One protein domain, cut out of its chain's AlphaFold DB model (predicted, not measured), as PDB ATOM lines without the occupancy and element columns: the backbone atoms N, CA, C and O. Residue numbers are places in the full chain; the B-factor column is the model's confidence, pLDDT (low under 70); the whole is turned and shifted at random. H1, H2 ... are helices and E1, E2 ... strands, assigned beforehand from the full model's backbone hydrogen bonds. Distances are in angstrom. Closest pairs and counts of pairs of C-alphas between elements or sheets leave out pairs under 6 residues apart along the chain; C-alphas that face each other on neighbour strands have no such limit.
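Overview. This is residues 32 to 170 of the 732 residues of the protein "Ribosomal RNA-processing protein 40" of Leucosporidium creatinivorum (UniProt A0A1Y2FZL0). A small closed barrel of five strands, E1, E2, E3, E5 and E4, sits beside a second lobe, a three-stranded sheet with H1 and H3 over one face. The sheet's E8 and E9 meet the barrel at E1, E6 pairs onto E4, and H2 is near H1. The printed part has 139 residues, with named elements in the order E1 to E7, H1, H2, E8, E9, H3; the barrel is mixed, the sheet E7 E9 E8 antiparallel, the class mixed, helices and strands. The whole is compact, with a radius of gyration of the C-alphas of 15.6 A and spans of 44 by 32 by 28 A.

Arrangement. E1, residues 32 to 40, E2, residues 44 to 48, and E3, residues 55 to 62, form a meander, each strand the antiparallel neighbour of the one before; N 38 and O 46 are 2.9 A apart, N 45 and O 57 2.8 A. E4, residues 78 to 85, is antiparallel to E1, with N 33 and O 81 at 2.8 A; E1 E2 E3 E4 make a Greek key, a meander whose first strand pairs with a fourth. E5, residues 93 to 96, forms a hairpin with E4, N 84 and O 93 at 2.8 A, and is parallel to E3, N 94 and O 56 at 2.9 A. E1 bends by 59 degrees at residue 36. E6, residues 108 to 110, is antiparallel to E4, N 80 and O 108 at 2.8 A. E7, residues 114 to 117, and E8, residues 144 to 149, are edge strands antiparallel to E9, residues 153 to 158: N 116 and O 154 are 2.8 A apart, N 147 and O 155 2.9 A. The closest C-alphas of E1 and E8, Leu 33 and Gly 149, are 3.7 A apart. E7, H1 of residues 121 to 128, H2 of residues 133 to 139, and E8 make a split strand-helix-strand unit, E9 between its strands, with a right-handed crossover. H1 lies over E8 at a height over the sheet of 8.6 A, the closest C-alphas, Cys 124 and Val 148, 6.3 A apart. H3, residues 162 to 169, lies over E9 at 9.0 A on the same face, giving two layers, helices on one face of a sheet; C-alphas 157 and 163 are closest, 6.8 A. H2 is only just not on the sheet, with 4 pairs of C-alphas within 10 A; it is close to but not clearly touching H1, C-alphas 127 and 135 being 7.3 A apart. In H1, H2 and H3 every O i to N i+4 pair is within hydrogen-bond range.

Along the chain. E1 begins at C-alpha 32 (42.943, 73.330, 84.714) and measures 21.5 A; E4 measures 20.1 A, E9 16.8 A. H3 ends at C-alpha 169 (61.232, 82.674, 98.187).

Size, cuts and confidence. The C-alphas farthest apart, Phe 89 and Arg 141, are 47.0 A apart. The printed part has no cut; the links E3 to E4 and E5 to E6 are long. Mean pLDDT of the printed part is 82.0, with residues 88 to 89, 99, 130 to 131 and 160 to 170 under 70.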
ATOM      1  N   PRO A  32      41.918  72.639  85.484       90.12
ATOM      2  CA  PRO A  32      42.943  73.330  84.714       90.12
ATOM      3  C   PRO A  32      44.275  72.577  84.794       90.12
ATOM      4  O   PRO A  32      44.694  72.138  85.863       90.12
ATOM      5  N   LEU A  33      44.987  72.465  83.678       93.50
ATOM      6  CA  LEU A  33      46.273  71.781  83.584       93.50
ATOM      7  C   LEU A  33      47.239  72.507  82.645       93.50
ATOM      8  O   LEU A  33      46.838  73.279  81.771       93.50
ATOM      9  N   ILE A  34      48.536  72.240  82.814       94.44
ATOM     10  CA  ILE A  34      49.575  72.749  81.910       94.44
ATOM     11  C   ILE A  34      50.163  71.598  81.102       94.44
ATOM     12  O   ILE A  34      50.808  70.691  81.636       94.44
ATOM     13  N   GLY A  35      49.960  71.642  79.795       93.56
ATOM     14  CA  GLY A  35      50.447  70.650  78.852       93.56
ATOM     15  C   GLY A  35      51.682  71.110  78.080       93.56
ATOM     16  O   GLY A  35      51.969  72.302  77.976       93.56
ATOM     17  N   ILE A  36      52.408  70.152  77.505       94.69
ATOM     18  CA  ILE A  36      53.492  70.411  76.548       94.69
ATOM     19  C   ILE A  36      53.128  69.719  75.241       94.69
ATOM     20  O   ILE A  36      52.881  68.516  75.235       94.69
ATOM     21  N   ILE A  37      53.108  70.443  74.124       94.12
ATOM     22  CA  ILE A  37      52.825  69.826  72.822       94.12
ATOM     23  C   ILE A  37      53.970  68.882  72.454       94.12
ATOM     24  O   ILE A  37      55.109  69.319  72.302       94.12
ATOM     25  N   ILE A  38      53.668  67.597  72.277       94.56
ATOM     26  CA  ILE A  38      54.654  66.560  71.934       94.56
ATOM     27  C   ILE A  38      54.544  66.095  70.483       94.56
ATOM     28  O   ILE A  38      55.543  65.680  69.901       94.56
ATOM     29  N   ALA A  39      53.360  66.193  69.874       89.44
ATOM     30  CA  ALA A  39      53.159  65.862  68.467       89.44
ATOM     31  C   ALA A  39      52.032  66.693  67.842       89.44
ATOM     32  O   ALA A  39      51.192  67.272  68.532       89.44
ATOM     33  N   ARG A  40      52.035  66.749  66.510       91.56
ATOM     34  CA  ARG A  40      51.064  67.482  65.695       91.56
ATOM     35  C   ARG A  40      50.419  66.532  64.696       91.56
ATOM     36  O   ARG A  40      51.131  65.778  64.035       91.56
ATOM     37  N   HIS A  41      49.105  66.627  64.539       85.88
ATOM     38  CA  HIS A  41      48.326  65.833  63.591       85.88
ATOM     39  C   HIS A  41      47.399  66.744  62.769       85.88
ATOM     40  O   HIS A  41      47.309  67.944  63.022       85.88
ATOM     41  N   ALA A  42      46.734  66.197  61.746       76.88
ATOM     42  CA  ALA A  42      45.895  66.986  60.832       76.88
ATOM     43  C   ALA A  42      44.695  67.661  61.533       76.88
ATOM     44  O   ALA A  42      44.235  68.727  61.108       76.88
ATOM     45  N   GLU A  43      44.213  67.048  62.613       81.44
ATOM     46  CA  GLU A  43      42.998  67.449  63.329       81.44
ATOM     47  C   GLU A  43      43.293  68.135  64.676       81.44
ATOM     48  O   GLU A  43      42.413  68.775  65.238       81.44
ATOM     49  N   GLY A  44      44.544  68.116  65.154       90.56
ATOM     50  CA  GLY A  44      44.888  68.671  66.462       90.56
ATOM     51  C   GLY A  44      46.317  68.393  66.922       90.56
ATOM     52  O   GLY A  44      47.236  68.176  66.125       90.56
ATOM     53  N   TYR A  45      46.499  68.401  68.237       95.00
ATOM     54  CA  TYR A  45      47.772  68.257  68.928       95.00
ATOM     55  C   TYR A  45      47.720  67.107  69.927       95.00
ATOM     56  O   TYR A  45      46.697  66.866  70.561       95.00
ATOM     57  N   ARG A  46      48.861  66.437  70.101       93.44
ATOM     58  CA  ARG A  46      49.088  65.497  71.199       93.44
ATOM     59  C   ARG A  46      49.892  66.211  72.276       93.44
ATOM     60  O   ARG A  46      50.926  66.815  71.970       93.44
ATOM     61  N   VAL A  47      49.427  66.151  73.516       95.25
ATOM     62  CA  VAL A  47      49.906  66.994  74.612       95.25
ATOM     63  C   VAL A  47      50.313  66.135  75.805       95.25
ATOM     64  O   VAL A  47      49.523  65.363  76.338       95.25
ATOM     65  N   ASP A  48      51.561  66.266  76.249       93.69
ATOM     66  CA  ASP A  48      52.018  65.661  77.498       93.69
ATOM     67  C   ASP A  48      51.480  66.461  78.687       93.69
ATOM     68  O   ASP A  48      51.911  67.591  78.940       93.69
ATOM     69  N   ILE A  49      50.575  65.837  79.436       92.50
ATOM     70  CA  ILE A  49      49.983  66.376  80.662       92.50
ATOM     71  C   ILE A  49      50.578  65.752  81.934       92.50
ATOM     72  O   ILE A  49      50.186  66.134  83.030       92.50
ATOM     73  N   GLY A  50      51.555  64.845  81.829       85.94
ATOM     74  CA  GLY A  50      52.187  64.185  82.976       85.94
ATOM     75  C   GLY A  50      51.425  62.983  83.548       85.94
ATOM     76  O   GLY A  50      51.814  62.479  84.604       85.94
ATOM     77  N   SER A  51      50.370  62.523  82.870       85.38
ATOM     78  CA  SER A  51      49.651  61.286  83.191       85.38
ATOM     79  C   SER A  51      50.210  60.080  82.426       85.38
ATOM     80  O   SER A  51      51.198  60.185  81.698       85.38
ATOM     81  N   ALA A  52      49.615  58.897  82.616       80.56
ATOM     82  CA  ALA A  52      50.041  57.675  81.925       80.56
ATOM     83  C   ALA A  52      49.824  57.721  80.397       80.56
ATOM     84  O   ALA A  52      50.517  57.011  79.671       80.56
ATOM     85  N   GLN A  53      48.891  58.548  79.915       84.19
ATOM     86  CA  GLN A  53      48.570  58.721  78.498       84.19
ATOM     87  C   GLN A  53      48.635  60.204  78.114       84.19
ATOM     88  O   GLN A  53      48.247  61.071  78.889       84.19
ATOM     89  N   ALA A  54      49.120  60.516  76.913       91.19
ATOM     90  CA  ALA A  54      49.089  61.891  76.417       91.19
ATOM     91  C   ALA A  54      47.652  62.308  76.071       91.19
ATOM     92  O   ALA A  54      46.873  61.474  75.619       91.19
ATOM     93  N   ALA A  55      47.334  63.586  76.257       93.06
ATOM     94  CA  ALA A  55      46.025  64.143  75.951       93.06
ATOM     95  C   ALA A  55      45.910  64.598  74.489       93.06
ATOM     96  O   ALA A  55      46.905  64.984  73.863       93.06
ATOM     97  N   THR A  56      44.686  64.615  73.974       94.38
ATOM     98  CA  THR A  56      44.311  65.154  72.666       94.38
ATOM     99  C   THR A  56      43.746  66.566  72.805       94.38
ATOM    100  O   THR A  56      42.907  66.845  73.657       94.38
ATOM    101  N   LEU A  57      44.216  67.477  71.951       94.12
ATOM    102  CA  LEU A  57      43.744  68.861  71.865       94.12
ATOM    103  C   LEU A  57      43.328  69.169  70.425       94.12
ATOM    104  O   LEU A  57      44.185  69.226  69.540       94.12
ATOM    105  N   ASP A  58      42.036  69.385  70.184       91.62
ATOM    106  CA  ASP A  58      41.523  69.733  68.853       91.62
ATOM    107  C   ASP A  58      42.061  71.107  68.404       91.62
ATOM    108  O   ASP A  58      42.138  72.063  69.179       91.62
ATOM    109  N   ALA A  59      42.428  71.238  67.127       87.94
ATOM    110  CA  ALA A  59      42.866  72.512  66.556       87.94
ATOM    111  C   ALA A  59      41.763  73.596  66.527       87.94
ATOM    112  O   ALA A  59      42.066  74.761  66.268       87.94
ATOM    113  N   LEU A  60      40.502  73.226  66.753       87.75
ATOM    114  CA  LEU A  60      39.348  74.114  66.898       87.75
ATOM    115  C   LEU A  60      39.042  74.474  68.360       87.75
ATOM    116  O   LEU A  60      38.214  75.347  68.593       87.75
ATOM    117  N   ALA A  61      39.718  73.865  69.338       89.94
ATOM    118  CA  ALA A  61      39.492  74.103  70.765       89.94
ATOM    119  C   ALA A  61      40.187  75.380  71.286       89.94
ATOM    120  O   ALA A  61      40.742  75.389  72.383       89.94
ATOM    121  N   PHE A  62      40.188  76.451  70.488       89.88
ATOM    122  CA  PHE A  62      40.784  77.752  70.801       89.88
ATOM    123  C   PHE A  62      39.795  78.867  70.472       89.88
ATOM    124  O   PHE A  62      39.008  78.749  69.530       89.88
ATOM    125  N   GLU A  63      39.861  79.977  71.207       86.81
ATOM    126  CA  GLU A  63      38.955  81.103  70.987       86.81
ATOM    127  C   GLU A  63      39.067  81.622  69.542       86.81
ATOM    128  O   GLU A  63      40.144  81.973  69.060       86.81
ATOM    129  N   GLY A  64      37.937  81.639  68.829       81.25
ATOM    130  CA  GLY A  64      37.864  82.116  67.444       81.25
ATOM    131  C   GLY A  64      38.486  81.188  66.388       81.25
ATOM    132  O   GLY A  64      38.590  81.589  65.222       81.25
ATOM    133  N   ALA A  65      38.885  79.961  66.744       85.00
ATOM    134  CA  ALA A  65      39.427  79.011  65.779       85.00
ATOM    135  C   ALA A  65      38.349  78.497  64.814       85.00
ATOM    136  O   ALA A  65      37.260  78.076  65.194       85.00
ATOM    137  N   THR A  66      38.667  78.498  63.520       83.25
ATOM    138  CA  THR A  66      37.804  77.939  62.466       83.25
ATOM    139  C   THR A  66      38.626  77.046  61.549       83.25
ATOM    140  O   THR A  66      39.852  77.126  61.533       83.25
ATOM    141  N   LYS A  67      37.981  76.243  60.689       82.38
ATOM    142  CA  LYS A  67      38.705  75.408  59.708       82.38
ATOM    143  C   LYS A  67      39.691  76.195  58.823       82.38
ATOM    144  O   LYS A  67      40.634  75.591  58.325       82.38
ATOM    145  N   ARG A  68      39.479  77.508  58.637       79.25
ATOM    146  CA  ARG A  68      40.346  78.408  57.852       79.25
ATOM    147  C   ARG A  68      41.411  79.128  58.688       79.25
ATOM    148  O   ARG A  68      42.427  79.517  58.130       79.25
ATOM    149  N   ASN A  69      41.180  79.304  59.989       82.81
ATOM    150  CA  ASN A  69      42.055  80.036  60.905       82.81
ATOM    151  C   ASN A  69      42.303  79.184  62.156       82.81
ATOM    152  O   ASN A  69      41.642  79.367  63.177       82.81
ATOM    153  N   LYS A  70      43.194  78.195  62.033       83.38
ATOM    154  CA  LYS A  70      43.598  77.314  63.134       83.38
ATOM    155  C   LYS A  70      44.955  77.780  63.682       83.38
ATOM    156  O   LYS A  70      45.835  78.078  62.868       83.38
ATOM    157  N   PRO A  71      45.168  77.809  65.008       84.19
ATOM    158  CA  PRO A  71      46.479  78.110  65.575       84.19
ATOM    159  C   PRO A  71      47.515  77.087  65.097       84.19
ATOM    160  O   PRO A  71      47.187  75.918  64.905       84.19
ATOM    161  N   ASN A  72      48.757  77.532  64.883       86.62
ATOM    162  CA  ASN A  72      49.872  76.726  64.371       86.62
ATOM    163  C   ASN A  72      50.971  76.604  65.438       86.62
ATOM    164  O   ASN A  72      51.997  77.283  65.375       86.62
ATOM    165  N   LEU A  73      50.737  75.753  66.437       91.25
ATOM    166  CA  LEU A  73      51.629  75.592  67.584       91.25
ATOM    167  C   LEU A  73      52.773  74.616  67.265       91.25
ATOM    168  O   LEU A  73      52.609  73.657  66.502       91.25
ATOM    169  N   LYS A  74      53.962  74.868  67.817       90.38
ATOM    170  CA  LYS A  74      55.152  74.028  67.604       90.38
ATOM    171  C   LYS A  74      55.246  72.953  68.691       90.38
ATOM    172  O   LYS A  74      54.725  73.108  69.790       90.38
ATOM    173  N   VAL A  75      55.932  71.851  68.384       91.50
ATOM    174  CA  VAL A  75      56.304  70.861  69.408       91.50
ATOM    175  C   VAL A  75      57.207  71.550  70.435       91.50
ATOM    176  O   VAL A  75      58.123  72.279  70.056       91.50
ATOM    177  N   GLY A  76      56.918  71.352  71.720       87.12
ATOM    178  CA  GLY A  76      57.555  72.029  72.848       87.12
ATOM    179  C   GLY A  76      56.808  73.261  73.366       87.12
ATOM    180  O   GLY A  76      57.159  73.752  74.434       87.12
ATOM    181  N   THR A  77      55.774  73.752  72.670       90.38
ATOM    182  CA  THR A  77      54.945  74.862  73.165       90.38
ATOM    183  C   THR A  77      54.196  74.449  74.438       90.38
ATOM    184  O   THR A  77      53.596  73.371  74.487       90.38
ATOM    185  N   LEU A  78      54.240  75.314  75.457       93.06
ATOM    186  CA  LEU A  78      53.456  75.179  76.682       93.06
ATOM    187  C   LEU A  78      52.023  75.638  76.430       93.06
ATOM    188  O   LEU A  78      51.803  76.676  75.806       93.06
ATOM    189  N   ILE A  79      51.059  74.872  76.924       93.50
ATOM    190  CA  ILE A  79      49.638  75.182  76.797       93.50
ATOM    191  C   ILE A  79      48.985  75.155  78.174       93.50
ATOM    192  O   ILE A  79      49.196  74.213  78.936       93.50
ATOM    193  N   TYR A  80      48.194  76.173  78.490       94.31
ATOM    194  CA  TYR A  80      47.256  76.136  79.601       94.31
ATOM    195  C   TYR A  80      45.885  75.751  79.059       94.31
ATOM    196  O   TYR A  80      45.341  76.441  78.200       94.31
ATOM    197  N   ALA A  81      45.353  74.629  79.522       92.56
ATOM    198  CA  ALA A  81      44.104  74.054  79.036       92.56
ATOM    199  C   ALA A  81      43.292  73.529  80.219       92.56
ATOM    200  O   ALA A  81      43.824  73.374  81.316       92.56
ATOM    201  N   HIS A  82      42.023  73.218  79.998       90.56
ATOM    202  CA  HIS A  82      41.244  72.438  80.952       90.56
ATOM    203  C   HIS A  82      40.986  71.043  80.390       90.56
ATOM    204  O   HIS A  82      40.901  70.840  79.175       90.56
ATOM    205  N   LEU A  83      40.886  70.083  81.296       90.25
ATOM    206  CA  LEU A  83      40.524  68.714  80.987       90.25
ATOM    207  C   LEU A  83      39.012  68.611  80.762       90.25
ATOM    208  O   LEU A  83      38.233  68.991  81.634       90.25
ATOM    209  N   LEU A  84      38.614  68.114  79.589       85.81
ATOM    210  CA  LEU A  84      37.220  67.938  79.179       85.81
ATOM    211  C   LEU A  84      36.667  66.593  79.635       85.81
ATOM    212  O   LEU A  84      35.612  66.521  80.257       85.81
ATOM    213  N   SER A  85      37.365  65.522  79.266       84.25
ATOM    214  CA  SER A  85      36.885  64.158  79.427       84.25
ATOM    215  C   SER A  85      38.061  63.193  79.575       84.25
ATOM    216  O   SER A  85      39.162  63.420  79.067       84.25
ATOM    217  N   THR A  86      37.821  62.101  80.293       83.25
ATOM    218  CA  THR A  86      38.756  60.979  80.443       83.25
ATOM    219  C   THR A  86      37.999  59.678  80.192       83.25
ATOM    220  O   THR A  86      37.670  58.970  81.149       83.25
ATOM    221  N   PRO A  87      37.623  59.374  78.936       76.62
ATOM    222  CA  PRO A  87      36.810  58.201  78.662       76.62
ATOM    223  C   PRO A  87      37.586  56.926  79.028       76.62
ATOM    224  O   PRO A  87      38.794  56.849  78.774       76.62
ATOM    225  N   PRO A  88      36.923  55.906  79.603       60.59
ATOM    226  CA  PRO A  88      37.547  54.608  79.802       60.59
ATOM    227  C   PRO A  88      38.054  54.121  78.441       60.59
ATOM    228  O   PRO A  88      37.283  54.045  77.488       60.59
ATOM    229  N   PHE A  89      39.348  53.812  78.344       65.88
ATOM    230  CA  PHE A  89      40.004  53.269  77.143       65.88
ATOM    231  C   PHE A  89      40.353  54.247  75.998       65.88
ATOM    232  O   PHE A  89      40.813  53.774  74.958       65.88
ATOM    233  N   SER A  90      40.229  55.572  76.159       77.00
ATOM    234  CA  SER A  90      40.727  56.544  75.162       77.00
ATOM    235  C   SER A  90      41.648  57.614  75.754       77.00
ATOM    236  O   SER A  90      41.773  57.756  76.967       77.00
ATOM    237  N   GLU A  91      42.311  58.373  74.875       84.50
ATOM    238  CA  GLU A  91      43.188  59.477  75.280       84.50
ATOM    239  C   GLU A  91      42.366  60.589  75.964       84.50
ATOM    240  O   GLU A  91      41.267  60.890  75.492       84.50
ATOM    241  N   PRO A  92      42.865  61.197  77.060       90.38
ATOM    242  CA  PRO A  92      42.185  62.312  77.713       90.38
ATOM    243  C   PRO A  92      42.014  63.498  76.766       90.38
ATOM    244  O   PRO A  92      42.961  63.878  76.081       90.38
ATOM    245  N   GLU A  93      40.849  64.132  76.774       91.81
ATOM    246  CA  GLU A  93      40.564  65.276  75.908       91.81
ATOM    247  C   GLU A  93      40.745  66.581  76.684       91.81
ATOM    248  O   GLU A  93      40.277  66.717  77.816       91.81
ATOM    249  N   ILE A  94      41.419  67.560  76.081       93.56
ATOM    250  CA  ILE A  94      41.645  68.884  76.674       93.56
ATOM    251  C   ILE A  94      41.206  69.993  75.716       93.56
ATOM    252  O   ILE A  94      41.221  69.826  74.496       93.56
ATOM    253  N   SER A  95      40.845  71.156  76.260       92.06
ATOM    254  CA  SER A  95      40.424  72.318  75.472       92.06
ATOM    255  C   SER A  95      40.973  73.634  76.032       92.06
ATOM    256  O   SER A  95      41.205  73.776  77.234       92.06
ATOM    257  N   CYS A  96      41.218  74.604  75.145       90.56
ATOM    258  CA  CYS A  96      41.718  75.941  75.482       90.56
ATOM    259  C   CYS A  96      40.620  77.017  75.420       90.56
ATOM    260  O   CYS A  96      40.919  78.198  75.248       90.56
ATOM    261  N   VAL A  97      39.354  76.619  75.534       85.62
ATOM    262  CA  VAL A  97      38.216  77.534  75.683       85.62
ATOM    263  C   VAL A  97      37.376  77.121  76.871       85.62
ATOM    264  O   VAL A  97      37.144  75.942  77.083       85.62
ATOM    265  N   ASP A  98      36.885  78.075  77.639       78.19
ATOM    266  CA  ASP A  98      35.970  77.786  78.732       78.19
ATOM    267  C   ASP A  98      34.666  77.149  78.209       78.19
ATOM    268  O   ASP A  98      34.061  77.627  77.244       78.19
ATOM    269  N   LEU A  99      34.236  76.057  78.849       67.44
ATOM    270  CA  LEU A  99      33.073  75.264  78.435       67.44
ATOM    271  C   LEU A  99      31.766  76.067  78.424       67.44
ATOM    272  O   LEU A  99      30.903  75.810  77.583       67.44
ATOM    273  N   ALA A 100      31.619  77.037  79.329       72.06
ATOM    274  CA  ALA A 100      30.400  77.823  79.482       72.06
ATOM    275  C   ALA A 100      30.358  79.037  78.543       72.06
ATOM    276  O   ALA A 100      29.287  79.433  78.085       72.06
ATOM    277  N   THR A 101      31.511  79.639  78.247       76.69
ATOM    278  CA  THR A 101      31.591  80.923  77.532       76.69
ATOM    279  C   THR A 101      32.193  80.831  76.134       76.69
ATOM    280  O   THR A 101      32.059  81.787  75.369       76.69
ATOM    281  N   GLN A 102      32.842  79.713  75.783       76.75
ATOM    282  CA  GLN A 102      33.593  79.515  74.532       76.75
ATOM    283  C   GLN A 102      34.677  80.585  74.280       76.75
ATOM    284  O   GLN A 102      35.133  80.777  73.152       76.75
ATOM    285  N   LYS A 103      35.102  81.288  75.336       78.94
ATOM    286  CA  LYS A 103      36.194  82.270  75.321       78.94
ATOM    287  C   LYS A 103      37.451  81.667  75.931       78.94
ATOM    288  O   LYS A 103      37.364  80.698  76.679       78.94
ATOM    289  N   ALA A 104      38.611  82.258  75.662       73.25
ATOM    290  CA  ALA A 104      39.881  81.756  76.171       73.25
ATOM    291  C   ALA A 104      39.928  81.745  77.704       73.25
ATOM    292  O   ALA A 104      40.506  80.833  78.266       73.25
ATOM    293  N   ALA A 105      39.319  82.714  78.402       74.06
ATOM    294  CA  ALA A 105      39.284  82.778  79.877       74.06
ATOM    295  C   ALA A 105      40.657  82.554  80.571       74.06
ATOM    296  O   ALA A 105      40.722  82.083  81.702       74.06
ATOM    297  N   GLY A 106      41.760  82.894  79.889       77.88
ATOM    298  CA  GLY A 106      43.137  82.661  80.341       77.88
ATOM    299  C   GLY A 106      43.797  81.379  79.808       77.88
ATOM    300  O   GLY A 106      45.015  81.260  79.897       77.88
ATOM    301  N   PHE A 107      43.042  80.451  79.218       88.00
ATOM    302  CA  PHE A 107      43.542  79.263  78.522       88.00
ATOM    303  C   PHE A 107      44.127  79.603  77.144       88.00
ATOM    304  O   PHE A 107      43.665  80.507  76.449       88.00
ATOM    305  N   GLY A 108      45.151  78.857  76.729       89.50
ATOM    306  CA  GLY A 108      45.873  79.093  75.484       89.50
ATOM    307  C   GLY A 108      47.378  78.833  75.593       89.50
ATOM    308  O   GLY A 108      47.850  78.250  76.573       89.50
ATOM    309  N   PRO A 109      48.155  79.210  74.563       91.69
ATOM    310  CA  PRO A 109      49.606  79.078  74.590       91.69
ATOM    311  C   PRO A 109      50.223  79.999  75.645       91.69
ATOM    312  O   PRO A 109      49.892  81.179  75.725       91.69
ATOM    313  N   LEU A 110      51.146  79.450  76.432       90.31
ATOM    314  CA  LEU A 110      51.924  80.200  77.415       90.31
ATOM    315  C   LEU A 110      53.248  80.636  76.775       90.31
ATOM    316  O   LEU A 110      54.063  79.795  76.381       90.31
ATOM    317  N   GLU A 111      53.454  81.949  76.653       85.75
ATOM    318  CA  GLU A 111      54.627  82.538  75.998       85.75
ATOM    319  C   GLU A 111      55.604  83.167  77.002       85.75
ATOM    320  O   GLU A 111      55.269  84.108  77.729       85.75
ATOM    321  N   GLY A 112      56.853  82.693  76.986       81.31
ATOM    322  CA  GLY A 112      57.889  83.095  77.944       81.31
ATOM    323  C   GLY A 112      57.754  82.373  79.288       81.31
ATOM    324  O   GLY A 112      57.054  81.367  79.367       81.31
ATOM    325  N   GLY A 113      58.432  82.875  80.324       83.38
ATOM    326  CA  GLY A 113      58.354  82.366  81.697       83.38
ATOM    327  C   GLY A 113      59.037  81.016  81.950       83.38
ATOM    328  O   GLY A 113      59.527  80.338  81.043       83.38
ATOM    329  N   THR A 114      59.026  80.613  83.217       81.06
ATOM    330  CA  THR A 114      59.650  79.395  83.731       81.06
ATOM    331  C   THR A 114      58.590  78.377  84.168       81.06
ATOM    332  O   THR A 114      57.651  78.691  84.902       81.06
ATOM    333  N   LEU A 115      58.743  77.122  83.728       86.62
ATOM    334  CA  LEU A 115      57.880  76.002  84.121       86.62
ATOM    335  C   LEU A 115      58.486  75.227  85.296       86.62
ATOM    336  O   LEU A 115      59.484  74.522  85.142       86.62
ATOM    337  N   VAL A 116      57.808  75.256  86.437       83.50
ATOM    338  CA  VAL A 116      58.097  74.425  87.608       83.50
ATOM    339  C   VAL A 116      57.291  73.130  87.519       83.50
ATOM    340  O   VAL A 116      56.079  73.143  87.303       83.50
ATOM    341  N   ARG A 117      57.961  71.985  87.683       85.00
ATOM    342  CA  ARG A 117      57.339  70.651  87.641       85.00
ATOM    343  C   ARG A 117      57.468  69.952  88.989       85.00
ATOM    344  O   ARG A 117      58.530  70.013  89.601       85.00
ATOM    345  N   GLY A 118      56.455  69.177  89.368       76.81
ATOM    346  CA  GLY A 118      56.470  68.381  90.599       76.81
ATOM    347  C   GLY A 118      56.022  69.170  91.826       76.81
ATOM    348  O   GLY A 118      56.494  68.901  92.925       76.81
ATOM    349  N   VAL A 119      55.143  70.153  91.629       79.31
ATOM    350  CA  VAL A 119      54.467  70.852  92.723       79.31
ATOM    351  C   VAL A 119      53.376  69.934  93.272       79.31
ATOM    352  O   VAL A 119      52.601  69.363  92.506       79.31
ATOM    353  N   GLU A 120      53.329  69.769  94.590       76.31
ATOM    354  CA  GLU A 120      52.305  68.968  95.265       76.31
ATOM    355  C   GLU A 120      50.896  69.495  94.960       76.31
ATOM    356  O   GLU A 120      50.657  70.705  94.967       76.31
ATOM    357  N   LEU A 121      49.937  68.590  94.743       77.88
ATOM    358  CA  LEU A 121      48.570  68.949  94.343       77.88
ATOM    359  C   LEU A 121      47.866  69.847  95.365       77.88
ATOM    360  O   LEU A 121      47.174  70.786  94.977       77.88
ATOM    361  N   GLY A 122      48.089  69.619  96.664       75.00
ATOM    362  CA  GLY A 122      47.568  70.492  97.721       75.00
ATOM    363  C   GLY A 122      48.066  71.932  97.586       75.00
ATOM    364  O   GLY A 122      47.313  72.884  97.791       75.00
ATOM    365  N   ARG A 123      49.310  72.110  97.132       77.00
ATOM    366  CA  ARG A 123      49.906  73.424  96.891       77.00
ATOM    367  C   ARG A 123      49.384  74.061  95.604       77.00
ATOM    368  O   ARG A 123      49.139  75.263  95.601       77.00
ATOM    369  N   CYS A 124      49.132  73.277  94.551       82.12
ATOM    370  CA  CYS A 124      48.424  73.759  93.359       82.12
ATOM    371  C   CYS A 124      47.007  74.251  93.698       82.12
ATOM    372  O   CYS A 124      46.643  75.354  93.296       82.12
ATOM    373  N   ARG A 125      46.237  73.501  94.502       81.38
ATOM    374  CA  ARG A 125      44.900  73.923  94.970       81.38
ATOM    375  C   ARG A 125      44.960  75.207  95.787       81.38
ATOM    376  O   ARG A 125      44.166  76.113  95.562       81.38
ATOM    377  N   ALA A 126      45.932  75.308  96.694       77.75
ATOM    378  CA  ALA A 126      46.138  76.526  97.462       77.75
ATOM    379  C   ALA A 126      46.425  77.720  96.540       77.75
ATOM    380  O   ALA A 126      45.840  78.780  96.738       77.75
ATOM    381  N   LEU A 127      47.294  77.562  95.533       78.31
ATOM    382  CA  LEU A 127      47.638  78.624  94.577       78.31
ATOM    383  C   LEU A 127      46.469  79.023  93.664       78.31
ATOM    384  O   LEU A 127      46.382  80.185  93.290       78.31
ATOM    385  N   LEU A 128      45.563  78.100  93.336       80.25
ATOM    386  CA  LEU A 128      44.343  78.394  92.574       80.25
ATOM    387  C   LEU A 128      43.245  79.068  93.420       80.25
ATOM    388  O   LEU A 128      42.257  79.543  92.862       80.25
ATOM    389  N   SER A 129      43.401  79.137  94.748       76.56
ATOM    390  CA  SER A 129      42.431  79.802  95.622       76.56
ATOM    391  C   SER A 129      42.434  81.328  95.413       76.56
ATOM    392  O   SER A 129      43.497  81.950  95.529       76.56
ATOM    393  N   PRO A 130      41.265  81.970  95.205       68.12
ATOM    394  CA  PRO A 130      41.156  83.423  95.025       68.12
ATOM    395  C   PRO A 130      41.731  84.256  96.182       68.12
ATOM    396  O   PRO A 130      42.079  85.419  95.997       68.12
ATOM    397  N   SER A 131      41.830  83.676  97.382       66.62
ATOM    398  CA  SER A 131      42.296  84.332  98.608       66.62
ATOM    399  C   SER A 131      43.734  83.963  98.997       66.62
ATOM    400  O   SER A 131      44.117  84.126 100.155       66.62
ATOM    401  N   ASN A 132      44.552  83.467  98.058       75.06
ATOM    402  CA  ASN A 132      45.903  83.009  98.372       75.06
ATOM    403  C   ASN A 132      46.819  84.155  98.895       75.06
ATOM    404  O   ASN A 132      47.110  85.113  98.163       75.06
ATOM    405  N   PRO A 133      47.348  84.054 100.135       73.38
ATOM    406  CA  PRO A 133      48.218  85.078 100.718       73.38
ATOM    407  C   PRO A 133      49.562  85.245  99.992       73.38
ATOM    408  O   PRO A 133      50.147  86.324 100.021       73.38
ATOM    409  N   LEU A 134      50.073  84.197  99.336       74.00
ATOM    410  CA  LEU A 134      51.347  84.241  98.612       74.00
ATOM    411  C   LEU A 134      51.219  85.046  97.323       74.00
ATOM    412  O   LEU A 134      52.032  85.935  97.095       74.00
ATOM    413  N   LEU A 135      50.180  84.797  96.520       74.88
ATOM    414  CA  LEU A 135      49.975  85.521  95.260       74.88
ATOM    415  C   LEU A 135      49.686  87.007  95.498       74.88
ATOM    416  O   LEU A 135      50.216  87.857  94.787       74.88
ATOM    417  N   SER A 136      48.919  87.329  96.541       75.06
ATOM    418  CA  SER A 136      48.674  88.718  96.950       75.06
ATOM    419  C   SER A 136      49.940  89.405  97.481       75.06
ATOM    420  O   SER A 136      50.200  90.560  97.145       75.06
ATOM    421  N   THR A 137      50.778  88.692  98.240       75.69
ATOM    422  CA  THR A 137      52.067  89.220  98.722       75.69
ATOM    423  C   THR A 137      53.066  89.432  97.584       75.69
ATOM    424  O   THR A 137      53.789  90.430  97.582       75.69
ATOM    425  N   TRP A 138      53.117  88.521  96.610       77.12
ATOM    426  CA  TRP A 138      53.946  88.674  95.413       77.12
ATOM    427  C   TRP A 138      53.450  89.823  94.542       77.12
ATOM    428  O   TRP A 138      54.254  90.659  94.138       77.12
ATOM    429  N   GLY A 139      52.132  89.943  94.357       75.06
ATOM    430  CA  GLY A 139      51.531  90.984  93.520       75.06
ATOM    431  C   GLY A 139      51.723  92.387  94.092       75.06
ATOM    432  O   GLY A 139      51.789  93.357  93.344       75.06
ATOM    433  N   ALA A 140      51.889  92.500  95.413       76.00
ATOM    434  CA  ALA A 140      52.236  93.753  96.078       76.00
ATOM    435  C   ALA A 140      53.703  94.180  95.876       76.00
ATOM    436  O   ALA A 140      54.045  95.326  96.167       76.00
ATOM    437  N   ARG A 141      54.583  93.271  95.432       71.38
ATOM    438  CA  ARG A 141      56.031  93.507  95.315       71.38
ATOM    439  C   ARG A 141      56.512  93.602  93.875       71.38
ATOM    440  O   ARG A 141      57.419  94.382  93.610       71.38
ATOM    441  N   LEU A 142      55.932  92.815  92.976       78.06
ATOM    442  CA  LEU A 142      56.362  92.730  91.587       78.06
ATOM    443  C   LEU A 142      55.208  92.290  90.672       78.06
ATOM    444  O   LEU A 142      54.350  91.513  91.097       78.06
ATOM    445  N   PRO A 143      55.173  92.765  89.418       78.19
ATOM    446  CA  PRO A 143      54.233  92.272  88.423       78.19
ATOM    447  C   PRO A 143      54.661  90.881  87.934       78.19
ATOM    448  O   PRO A 143      55.811  90.680  87.543       78.19
ATOM    449  N   PHE A 144      53.734  89.924  87.931       83.06
ATOM    450  CA  PHE A 144      53.962  88.580  87.397       83.06
ATOM    451  C   PHE A 144      52.687  88.008  86.772       83.06
ATOM    452  O   PHE A 144      51.574  88.408  87.114       83.06
ATOM    453  N   GLU A 145      52.863  87.036  85.884       85.12
ATOM    454  CA  GLU A 145      51.810  86.162  85.372       85.12
ATOM    455  C   GLU A 145      52.048  84.747  85.906       85.12
ATOM    456  O   GLU A 145      53.189  84.279  85.978       85.12
ATOM    457  N   VAL A 146      50.978  84.057  86.295       87.94
ATOM    458  CA  VAL A 146      51.049  82.677  86.779       87.94
ATOM    459  C   VAL A 146      49.919  81.852  86.180       87.94
ATOM    460  O   VAL A 146      48.775  82.295  86.124       87.94
ATOM    461  N   ALA A 147      50.243  80.633  85.764       88.94
ATOM    462  CA  ALA A 147      49.274  79.595  85.444       88.94
ATOM    463  C   ALA A 147      49.573  78.379  86.321       88.94
ATOM    464  O   ALA A 147      50.732  78.002  86.509       88.94
ATOM    465  N   VAL A 148      48.534  77.768  86.882       89.62
ATOM    466  CA  VAL A 148      48.668  76.642  87.813       89.62
ATOM    467  C   VAL A 148      47.860  75.479  87.275       89.62
ATOM    468  O   VAL A 148      46.642  75.559  87.155       89.62
ATOM    469  N   GLY A 149      48.548  74.392  86.947       90.62
ATOM    470  CA  GLY A 149      47.928  73.144  86.549       90.62
ATOM    471  C   GLY A 149      47.757  72.194  87.731       90.62
ATOM    472  O   GLY A 149      48.700  71.934  88.486       90.62
ATOM    473  N   MET A 150      46.577  71.588  87.824       88.56
ATOM    474  CA  MET A 150      46.251  70.481  88.727       88.56
ATOM    475  C   MET A 150      47.003  69.182  88.401       88.56
ATOM    476  O   MET A 150      46.862  68.183  89.092       88.56
ATOM    477  N   ASN A 151      47.904  69.219  87.419       90.50
ATOM    478  CA  ASN A 151      48.889  68.185  87.129       90.50
ATOM    479  C   ASN A 151      50.262  68.424  87.786       90.50
ATOM    480  O   ASN A 151      51.276  67.879  87.341       90.50
ATOM    481  N   GLY A 152      50.321  69.274  88.817       86.50
ATOM    482  CA  GLY A 152      51.553  69.576  89.554       86.50
ATOM    483  C   GLY A 152      52.572  70.389  88.749       86.50
ATOM    484  O   GLY A 152      53.783  70.316  88.999       86.50
ATOM    485  N   ARG A 153      52.098  71.127  87.741       91.25
ATOM    486  CA  ARG A 153      52.903  72.011  86.897       91.25
ATOM    487  C   ARG A 153      52.460  73.449  87.120       91.25
ATOM    488  O   ARG A 153      51.277  73.750  87.022       91.25
ATOM    489  N   VAL A 154      53.410  74.330  87.404       88.38
ATOM    490  CA  VAL A 154      53.166  75.760  87.616       88.38
ATOM    491  C   VAL A 154      54.045  76.534  86.653       88.38
ATOM    492  O   VAL A 154      55.249  76.302  86.588       88.38
ATOM    493  N   TRP A 155      53.445  77.431  85.889       91.44
ATOM    494  CA  TRP A 155      54.145  78.332  84.988       91.44
ATOM    495  C   TRP A 155      54.119  79.737  85.570       91.44
ATOM    496  O   TRP A 155      53.078  80.180  86.052       91.44
ATOM    497  N   LEU A 156      55.262  80.412  85.548       88.69
ATOM    498  CA  LEU A 156      55.435  81.718  86.166       88.69
ATOM    499  C   LEU A 156      56.298  82.591  85.266       88.69
ATOM    500  O   LEU A 156      57.341  82.146  84.795       88.69
ATOM    501  N   LYS A 157      55.868  83.825  85.027       84.44
ATOM    502  CA  LYS A 157      56.576  84.804  84.203       84.44
ATOM    503  C   LYS A 157      56.659  86.120  84.956       84.44
ATOM    504  O   LYS A 157      55.632  86.644  85.383       84.44
ATOM    505  N   ALA A 158      57.865  86.649  85.115       82.25
ATOM    506  CA  ALA A 158      58.110  87.927  85.783       82.25
ATOM    507  C   ALA A 158      59.130  88.766  84.990       82.25
ATOM    508  O   ALA A 158      59.578  88.364  83.916       82.25
ATOM    509  N   GLY A 159      59.467  89.957  85.492       73.56
ATOM    510  CA  GLY A 159      60.538  90.784  84.930       73.56
ATOM    511  C   GLY A 159      61.900  90.076  84.956       73.56
ATOM    512  O   GLY A 159      62.161  89.217  85.800       73.56
ATOM    513  N   GLU A 160      62.773  90.421  84.010       58.66
ATOM    514  CA  GLU A 160      64.085  89.789  83.818       58.66
ATOM    515  C   GLU A 160      64.967  89.958  85.081       58.66
ATOM    516  O   GLU A 160      65.388  91.066  85.407       58.66
ATOM    517  N   GLY A 161      65.213  88.861  85.813       59.62
ATOM    518  CA  GLY A 161      65.961  88.832  87.086       59.62
ATOM    519  C   GLY A 161      65.123  88.545  88.344       59.62
ATOM    520  O   GLY A 161      65.676  88.097  89.348       59.62
ATOM    521  N   ASP A 162      63.797  88.701  88.282       60.50
ATOM    522  CA  ASP A 162      62.892  88.508  89.431       60.50
ATOM    523  C   ASP A 162      62.336  87.073  89.533       60.50
ATOM    524  O   ASP A 162      61.885  86.642  90.598       60.50
ATOM    525  N   GLU A 163      62.409  86.292  88.447       59.97
ATOM    526  CA  GLU A 163      61.945  84.894  88.413       59.97
ATOM    527  C   GLU A 163      62.714  84.004  89.403       59.97
ATOM    528  O   GLU A 163      62.127  83.159  90.081       59.97
ATOM    529  N   GLU A 164      64.021  84.231  89.556       56.97
ATOM    530  CA  GLU A 164      64.863  83.460  90.474       56.97
ATOM    531  C   GLU A 164      64.610  83.840  91.946       56.97
ATOM    532  O   GLU A 164      64.601  82.968  92.815       56.97
ATOM    533  N   GLN A 165      64.290  85.111  92.236       56.19
ATOM    534  CA  GLN A 165      63.877  85.552  93.578       56.19
ATOM    535  C   GLN A 165      62.540  84.934  94.008       56.19
ATOM    536  O   GLN A 165      62.386  84.528  95.163       56.19
ATOM    537  N   LEU A 166      61.577  84.813  93.090       57.84
ATOM    538  CA  LEU A 166      60.292  84.161  93.361       57.84
ATOM    539  C   LEU A 166      60.463  82.662  93.647       57.84
ATOM    540  O   LEU A 166      59.880  82.151  94.609       57.84
ATOM    541  N   LEU A 167      61.319  81.983  92.877       57.50
ATOM    542  CA  LEU A 167      61.642  80.561  93.048       57.50
ATOM    543  C   LEU A 167      62.470  80.269  94.313       57.50
ATOM    544  O   LEU A 167      62.339  79.197  94.894       57.50
ATOM    545  N   GLN A 168      63.289  81.217  94.779       49.97
ATOM    546  CA  GLN A 168      64.039  81.099  96.040       49.97
ATOM    547  C   GLN A 168      63.201  81.469  97.277       49.97
ATOM    548  O   GLN A 168      63.458  80.968  98.371       49.97
ATOM    549  N   SER A 169      62.187  82.328  97.120       46.75
ATOM    550  CA  SER A 169      61.232  82.674  98.187       46.75
ATOM    551  C   SER A 169      60.127  81.629  98.382       46.75
ATOM    552  O   SER A 169      59.419  81.645  99.391       46.75
ATOM    553  N   THR A 170      59.987  80.692  97.438       43.50
ATOM    554  CA  THR A 170      59.185  79.486  97.626       43.50
ATOM    555  C   THR A 170      60.012  78.487  98.436       43.50
ATOM    556  O   THR A 170      61.072  78.069  97.978       43.50
TER     557      THR A 170